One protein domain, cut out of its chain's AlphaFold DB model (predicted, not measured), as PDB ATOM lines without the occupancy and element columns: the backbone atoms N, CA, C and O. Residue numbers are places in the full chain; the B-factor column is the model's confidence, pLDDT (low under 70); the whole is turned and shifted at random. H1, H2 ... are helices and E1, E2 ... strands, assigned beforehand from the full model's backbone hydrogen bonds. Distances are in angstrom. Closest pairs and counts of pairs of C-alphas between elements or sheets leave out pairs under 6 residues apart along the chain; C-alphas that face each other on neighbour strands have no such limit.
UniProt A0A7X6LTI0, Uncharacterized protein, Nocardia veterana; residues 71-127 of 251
ATOM      1  N   ILE A  71     -34.217  25.449  59.258       83.56
ATOM      2  CA  ILE A  71     -32.790  25.146  59.117       83.56
ATOM      3  C   ILE A  71     -32.098  26.255  58.316       83.56
ATOM      4  O   ILE A  71     -31.053  26.756  58.733       83.56
ATOM      5  N   ALA A  72     -32.692  26.707  57.210       81.19
ATOM      6  CA  ALA A  72     -32.149  27.791  56.403       81.19
ATOM      7  C   ALA A  72     -32.050  29.097  57.195       81.19
ATOM      8  O   ALA A  72     -31.037  29.790  57.129       81.19
ATOM      9  N   ARG A  73     -33.073  29.421  57.990       79.88
ATOM     10  CA  ARG A  73     -33.080  30.597  58.863       79.88
ATOM     11  C   ARG A  73     -31.992  30.545  59.929       79.88
ATOM     12  O   ARG A  73     -31.384  31.575  60.191       79.88
ATOM     13  N   MET A  74     -31.747  29.378  60.524       76.69
ATOM     14  CA  MET A  74     -30.646  29.191  61.467       76.69
ATOM     15  C   MET A  74     -29.295  29.428  60.785       76.69
ATOM     16  O   MET A  74     -28.481  30.176  61.309       76.69
ATOM     17  N   ASN A  75     -29.089  28.857  59.595       70.38
ATOM     18  CA  ASN A  75     -27.846  29.025  58.834       70.38
ATOM     19  C   ASN A  75     -27.649  30.467  58.326       70.38
ATOM     20  O   ASN A  75     -26.518  30.904  58.175       70.38
ATOM     21  N   ARG A  76     -28.727  31.231  58.088       69.56
ATOM     22  CA  ARG A  76     -28.653  32.660  57.730       69.56
ATOM     23  C   ARG A  76     -28.172  33.564  58.871       69.56
ATOM     24  O   ARG A  76     -27.864  34.709  58.598       69.56
ATOM     25  N   LEU A  77     -28.164  33.099  60.123       54.25
ATOM     26  CA  LEU A  77     -27.653  33.885  61.256       54.25
ATOM     27  C   LEU A  77     -26.127  33.771  61.419       54.25
ATOM     28  O   LEU A  77     -25.549  34.570  62.151       54.25
ATOM     29  N   ASP A  78     -25.486  32.817  60.737       49.56
ATOM     30  CA  ASP A  78     -24.027  32.732  60.606       49.56
ATOM     31  C   ASP A  78     -23.586  33.596  59.405       49.56
ATOM     32  O   ASP A  78     -23.198  33.111  58.343       49.56
ATOM     33  N   ASP A  79     -23.708  34.919  59.566       41.28
ATOM     34  CA  ASP A  79     -23.439  35.962  58.555       41.28
ATOM     35  C   ASP A  79     -21.949  36.077  58.130       41.28
ATOM     36  O   ASP A  79     -21.584  36.962  57.356       41.28
ATOM     37  N   GLU A  80     -21.056  35.202  58.611       42.38
ATOM     38  CA  GLU A  80     -19.606  35.307  58.369       42.38
ATOM     39  C   GLU A  80     -19.125  34.751  57.016       42.38
ATOM     40  O   GLU A  80     -17.952  34.923  56.677       42.38
ATOM     41  N   PHE A  81     -19.995  34.151  56.193       42.16
ATOM     42  CA  PHE A  81     -19.608  33.680  54.858       42.16
ATOM     43  C   PHE A  81     -20.353  34.409  53.726       42.16
ATOM     44  O   PHE A  81     -21.583  34.339  53.649       42.16
ATOM     45  N   PRO A  82     -19.636  35.030  52.763       42.81
ATOM     46  CA  PRO A  82     -20.221  35.456  51.499       42.81
ATOM     47  C   PRO A  82     -20.595  34.189  50.711       42.81
ATOM     48  O   PRO A  82     -19.788  33.616  49.990       42.81
ATOM     49  N   GLY A  83     -21.799  33.672  50.960       53.69
ATOM     50  CA  GLY A  83     -22.233  32.358  50.473       53.69
ATOM     51  C   GLY A  83     -23.550  31.863  51.075       53.69
ATOM     52  O   GLY A  83     -23.792  30.658  51.088       53.69
ATOM     53  N   GLY A  84     -24.384  32.774  51.592       71.06
ATOM     54  CA  GLY A  84     -25.638  32.448  52.271       71.06
ATOM     55  C   GLY A  84     -26.637  31.655  51.418       71.06
ATOM     56  O   GLY A  84     -26.558  31.607  50.189       71.06
ATOM     57  N   LEU A  85     -27.603  31.031  52.095       80.56
ATOM     58  CA  LEU A  85     -28.668  30.258  51.458       80.56
ATOM     59  C   LEU A  85     -29.663  31.159  50.721       80.56
ATOM     60  O   LEU A  85     -30.333  32.003  51.331       80.56
ATOM     61  N   ILE A  86     -29.825  30.901  49.429       84.69
ATOM     62  CA  ILE A  86     -30.744  31.606  48.539       84.69
ATOM     63  C   ILE A  86     -32.011  30.766  48.378       84.69
ATOM     64  O   ILE A  86     -31.939  29.581  48.065       84.69
ATOM     65  N   GLU A  87     -33.175  31.368  48.620       86.56
ATOM     66  CA  GLU A  87     -34.472  30.705  48.452       86.56
ATOM     67  C   GLU A  87     -35.073  31.080  47.097       86.56
ATOM     68  O   GLU A  87     -35.241  32.265  46.804       86.56
ATOM     69  N   VAL A  88     -35.403  30.077  46.286       86.44
ATOM     70  CA  VAL A  88     -36.069  30.235  44.986       86.44
ATOM     71  C   VAL A  88     -37.231  29.261  44.941       86.44
ATOM     72  O   VAL A  88     -37.032  28.062  45.126       86.44
ATOM     73  N   ASP A  89     -38.446  29.777  44.753       88.94
ATOM     74  CA  ASP A  89     -39.682  28.982  44.685       88.94
ATOM     75  C   ASP A  89     -39.850  27.981  45.849       88.94
ATOM     76  O   ASP A  89     -40.334  26.861  45.684       88.94
ATOM     77  N   GLY A  90     -39.428  28.381  47.055       81.75
ATOM     78  CA  GLY A  90     -39.506  27.561  48.270       81.75
ATOM     79  C   GLY A  90     -38.448  26.456  48.378       81.75
ATOM     80  O   GLY A  90     -38.551  25.607  49.261       81.75
ATOM     81  N   GLN A  91     -37.442  26.442  47.500       85.06
ATOM     82  CA  GLN A  91     -36.269  25.569  47.576       85.06
ATOM     83  C   GLN A  91     -35.023  26.376  47.944       85.06
ATOM     84  O   GLN A  91     -34.883  27.533  47.547       85.06
ATOM     85  N   PHE A  92     -34.104  25.760  48.688       87.75
ATOM     86  CA  PHE A  92     -32.877  26.413  49.140       87.75
ATOM     87  C   PHE A  92     -31.678  26.000  48.293       87.75
ATOM     88  O   PHE A  92     -31.435  24.816  48.050       87.75
ATOM     89  N   TYR A  93     -30.893  26.995  47.903       87.88
ATOM     90  CA  TYR A  93     -29.698  26.864  47.088       87.88
ATOM     91  C   TYR A  93     -28.505  27.524  47.773       87.88
ATOM     92  O   TYR A  93     -28.652  28.424  48.600       87.88
ATOM     93  N   LYS A  94     -27.310  27.084  47.394       87.62
ATOM     94  CA  LYS A  94     -26.037  27.716  47.746       87.62
ATOM     95  C   LYS A  94     -25.179  27.857  46.500       87.62
ATOM     96  O   LYS A  94     -25.373  27.126  45.527       87.62
ATOM     97  N   HIS A  95     -24.217  28.767  46.538       89.00
ATOM     98  CA  HIS A  95     -23.195  28.827  45.500       89.00
ATOM     99  C   HIS A  95     -22.419  27.506  45.466       89.00
ATOM    100  O   HIS A  95     -22.149  26.895  46.505       89.00
ATOM    101  N   ARG A  96     -22.089  27.040  44.262       88.31
ATOM    102  CA  ARG A  96     -21.222  25.871  44.078       88.31
ATOM    103  C   ARG A  96     -19.880  26.088  44.799       88.31
ATOM    104  O   ARG A  96     -19.354  27.198  44.838       88.31
ATOM    105  N   ALA A  97     -19.340  25.024  45.386       84.25
ATOM    106  CA  ALA A  97     -18.167  25.112  46.260       84.25
ATOM    107  C   ALA A  97     -16.846  25.409  45.518       84.25
ATOM    108  O   ALA A  97     -15.840  25.696  46.158       84.25
ATOM    109  N   ASP A  98     -16.835  25.305  44.188       87.62
ATOM    110  CA  ASP A  98     -15.703  25.585  43.298       87.62
ATOM    111  C   ASP A  98     -15.598  27.059  42.868       87.62
ATOM    112  O   ASP A  98     -14.636  27.412  42.187       87.62
ATOM    113  N   LEU A  99     -16.539  27.929  43.260       86.50
ATOM    114  CA  LEU A  99     -16.396  29.375  43.060       86.50
ATOM    115  C   LEU A  99     -15.421  29.957  44.090       86.50
ATOM    116  O   LEU A  99     -15.583  29.765  45.295       86.50
ATOM    117  N   ASP A 100     -14.427  30.705  43.613       85.69
ATOM    118  CA  ASP A 100     -13.596  31.532  44.485       85.69
ATOM    119  C   ASP A 100     -14.353  32.801  44.922       85.69
ATOM    120  O   ASP A 100     -15.459  33.088  44.462       85.69
ATOM    121  N   SER A 101     -13.767  33.586  45.830       83.44
ATOM    122  CA  SER A 101     -14.415  34.803  46.341       83.44
ATOM    123  C   SER A 101     -14.780  35.789  45.233       83.44
ATOM    124  O   SER A 101     -15.800  36.464  45.335       83.44
ATOM    125  N   LYS A 102     -13.974  35.864  44.166       87.94
ATOM    126  CA  LYS A 102     -14.285  36.709  43.015       87.94
ATOM    127  C   LYS A 102     -15.460  36.134  42.226       87.94
ATOM    128  O   LYS A 102     -16.360  36.884  41.903       87.94
ATOM    129  N   GLY A 103     -15.498  34.831  41.980       87.56
ATOM    130  CA  GLY A 103     -16.598  34.154  41.302       87.56
ATOM    131  C   GLY A 103     -17.921  34.267  42.057       87.56
ATOM    132  O   GLY A 103     -18.964  34.394  41.426       87.56
ATOM    133  N   VAL A 104     -17.893  34.279  43.394       84.38
ATOM    134  CA  VAL A 104     -19.082  34.579  44.211       84.38
ATOM    135  C   VAL A 104     -19.512  36.039  44.054       84.38
ATOM    136  O   VAL A 104     -20.701  36.300  43.903       84.38
ATOM    137  N   LEU A 105     -18.570  36.988  44.052       85.06
ATOM    138  CA  LEU A 105     -18.880  38.405  43.830       85.06
ATOM    139  C   LEU A 105     -19.411  38.660  42.411       85.06
ATOM    140  O   LEU A 105     -20.432  39.317  42.261       85.06
ATOM    141  N   ASP A 106     -18.784  38.079  41.389       88.62
ATOM    142  CA  ASP A 106     -19.222  38.152  39.992       88.62
ATOM    143  C   ASP A 106     -20.608  37.496  39.824       88.62
ATOM    144  O   ASP A 106     -21.415  37.931  39.005       88.62
ATOM    145  N   ALA A 107     -20.931  36.460  40.611       87.50
ATOM    146  CA  ALA A 107     -22.264  35.859  40.603       87.50
ATOM    147  C   ALA A 107     -23.351  36.850  41.053       87.50
ATOM    148  O   ALA A 107     -24.480  36.767  40.568       87.50
ATOM    149  N   TRP A 108     -23.021  37.800  41.938       85.25
ATOM    150  CA  TRP A 108     -23.963  38.806  42.437       85.25
ATOM    151  C   TRP A 108     -24.347  39.859  41.393       85.25
ATOM    152  O   TRP A 108     -25.366  40.525  41.576       85.25
ATOM    153  N   ASP A 109     -23.609  39.968  40.285       91.06
ATOM    154  CA  ASP A 109     -24.002  40.818  39.153       91.06
ATOM    155  C   ASP A 109     -25.201  40.238  38.380       91.06
ATOM    156  O   ASP A 109     -25.872  40.955  37.633       91.06
ATOM    157  N   TYR A 110     -25.504  38.950  38.570       90.38
ATOM    158  CA  TYR A 110     -26.632  38.269  37.939       90.38
ATOM    159  C   TYR A 110     -27.831  38.158  38.882       90.38
ATOM    160  O   TYR A 110     -27.700  37.916  40.086       90.38
ATOM    161  N   GLY A 111     -29.035  38.230  38.309       90.75
ATOM    162  CA  GLY A 111     -30.263  37.891  39.030       90.75
ATOM    163  C   GLY A 111     -30.318  36.403  39.396       90.75
ATOM    164  O   GLY A 111     -29.731  35.562  38.722       90.75
ATOM    165  N   VAL A 112     -31.070  36.050  40.441       89.56
ATOM    166  CA  VAL A 112     -31.086  34.681  40.994       89.56
ATOM    167  C   VAL A 112     -31.445  33.583  39.979       89.56
ATOM    168  O   VAL A 112     -30.827  32.521  39.971       89.56
ATOM    169  N   TYR A 113     -32.399  33.843  39.081       92.75
ATOM    170  CA  TYR A 113     -32.771  32.887  38.034       92.75
ATOM    171  C   TYR A 113     -31.662  32.719  36.992       92.75
ATOM    172  O   TYR A 113     -31.385  31.605  36.564       92.75
ATOM    173  N   GLU A 114     -30.961  33.800  36.652       94.75
ATOM    174  CA  GLU A 114     -29.814  33.737  35.750       94.75
ATOM    175  C   GLU A 114     -28.641  32.984  36.398       94.75
ATOM    176  O   GLU A 114     -27.957  32.208  35.734       94.75
ATOM    177  N   GLN A 115     -28.436  33.129  37.712       93.25
ATOM    178  CA  GLN A 115     -27.447  32.329  38.439       93.25
ATOM    179  C   GLN A 115     -27.778  30.824  38.407       93.25
ATOM    180  O   GLN A 115     -26.864  30.006  38.271       93.25
ATOM    181  N   LEU A 116     -29.061  30.447  38.499       92.31
ATOM    182  CA  LEU A 116     -29.514  29.058  38.335       92.31
ATOM    183  C   LEU A 116     -29.269  28.545  36.913       92.31
ATOM    184  O   LEU A 116     -28.692  27.473  36.746       92.31
ATOM    185  N   GLU A 117     -29.652  29.316  35.894       94.75
ATOM    186  CA  GLU A 117     -29.437  28.965  34.482       94.75
ATOM    187  C   GLU A 117     -27.951  28.786  34.150       94.75
ATOM    188  O   GLU A 117     -27.570  27.868  33.424       94.75
ATOM    189  N   ARG A 118     -27.093  29.624  34.737       94.00
ATOM    190  CA  ARG A 118     -25.630  29.540  34.620       94.00
ATOM    191  C   ARG A 118     -25.013  28.435  35.484       94.00
ATOM    192  O   ARG A 118     -23.802  28.229  35.429       94.00
ATOM    193  N   GLY A 119     -25.812  27.729  36.286       93.19
ATOM    194  CA  GLY A 119     -25.359  26.653  37.167       93.19
ATOM    195  C   GLY A 119     -24.437  27.119  38.296       93.19
ATOM    196  O   GLY A 119     -23.654  26.314  38.809       93.19
ATOM    197  N   LEU A 120     -24.495  28.403  38.665       92.31
ATOM    198  CA  LEU A 120     -23.725  28.990  39.770       92.31
ATOM    199  C   LEU A 120     -24.301  28.574  41.129       92.31
ATOM    200  O   LEU A 120     -23.563  28.459  42.108       92.31
ATOM    201  N   LEU A 121     -25.606  28.293  41.162       91.19
ATOM    202  CA  LEU A 121     -26.335  27.806  42.325       91.19
ATOM    203  C   LEU A 121     -26.594  26.301  42.229       91.19
ATOM    204  O   LEU A 121     -26.975  25.780  41.182       91.19
ATOM    205  N   VAL A 122     -26.416  25.606  43.349       89.88
ATOM    206  CA  VAL A 122     -26.722  24.180  43.521       89.88
ATOM    207  C   VAL A 122     -27.683  23.998  44.694       89.88
ATOM    208  O   VAL A 122     -27.653  24.820  45.618       89.88
ATOM    209  N   PRO A 123     -28.534  22.951  44.698       89.25
ATOM    210  CA  PRO A 123     -29.376  22.650  45.848       89.25
ATOM    211  C   PRO A 123     -28.538  22.612  47.122       89.25
ATOM    212  O   PRO A 123     -27.457  22.016  47.159       89.25
ATOM    213  N   ALA A 124     -29.022  23.277  48.166       84.81
ATOM    214  CA  ALA A 124     -28.267  23.417  49.400       84.81
ATOM    215  C   ALA A 124     -27.993  22.051  50.057       84.81
ATOM    216  O   ALA A 124     -26.925  21.864  50.652       84.81
ATOM    217  N   GLY A 125     -28.908  21.095  49.853       85.75
ATOM    218  CA  GLY A 125     -28.831  19.731  50.359       85.75
ATOM    219  C   GLY A 125     -29.157  19.697  51.845       85.75
ATOM    220  O   GLY A 125     -30.254  20.077  52.251       85.75
ATOM    221  N   THR A 126     -28.186  19.274  52.648       85.44
ATOM    222  CA  THR A 126     -28.312  19.140  54.100       85.44
ATOM    223  C   THR A 126     -27.500  20.194  54.854       85.44
ATOM    224  O   THR A 126     -26.562  20.796  54.323       85.44
ATOM    225  N   SER A 127     -27.861  20.408  56.117       82.56
ATOM    226  CA  SER A 127     -27.082  21.151  57.106       82.56
ATOM    227  C   SER A 127     -26.877  20.273  58.340       82.56
ATOM    228  O   SER A 127     -27.758  19.489  58.700       82.56
TER     229      SER A 127
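This is residues 71 to 127 of the 251 residues of an uncharacterized protein of Nocardia veterana (UniProt A0A7X6LTI0). What shape do these atoms make? A small antiparallel sheet of three strands, ordered E1, E2, E3, has the short helix H3 packed on it, while H1 and H2 lie at opposite ends of the domain. How is it built? The printed part has 57 residues, with three named helices and three named strands in the order H1, E1, E2, H2, H3, E3, of mixed class. It is compact, with a radius of gyration of the C-alphas of 10.9 A, and spans 26 by 25 by 17 A.

How do the strands pair? E1, residues 86 to 88, and E2, residues 91 to 95, form an antiparallel hairpin, with N 86 and O 93 within hydrogen-bond range at 2.9 A. E3, residues 121 to 123, is antiparallel to E2 at 132 degrees, with N 94 and O 122 within range at 2.9 A. E2's pairing is staggered, with E1 over residues 91 to 93 and with E3 over 93 to 95. Where is H3, residues 112 to 117? It is on the sheet at a height of 8.9 A, and the closest C-alphas of H3 and E3, Gln 115 and Leu 121, are 6.1 A apart. And the other helices? H1, residues 71 to 75, only grazes the sheet, with Ala 72; H2, residues 101 to 107, is only just not on it, with 4 pairs of C-alphas within 10 A. In H1, H2 and H3 every O i to N i+4 pair is within hydrogen-bond range.

Where is the longest strand? E2 runs 13.6 A from C-alpha 91 at (-36.269, 25.569, 47.576); E1 measures 6.5 A and E3 6.9 A. Where are the helices? H1, 6.3 A, begins at C-alpha 71, (-32.790, 25.146, 59.117); H2 measures 9.8 A and H3 8.8 A.

How far does it reach? The two C-alphas farthest apart, those of Gly 90 and Lys 102, are 27.3 A apart. Is anything missing or uncertain? The printed part has no cut and no long link, and residues 76 to 83 have pLDDT under 70.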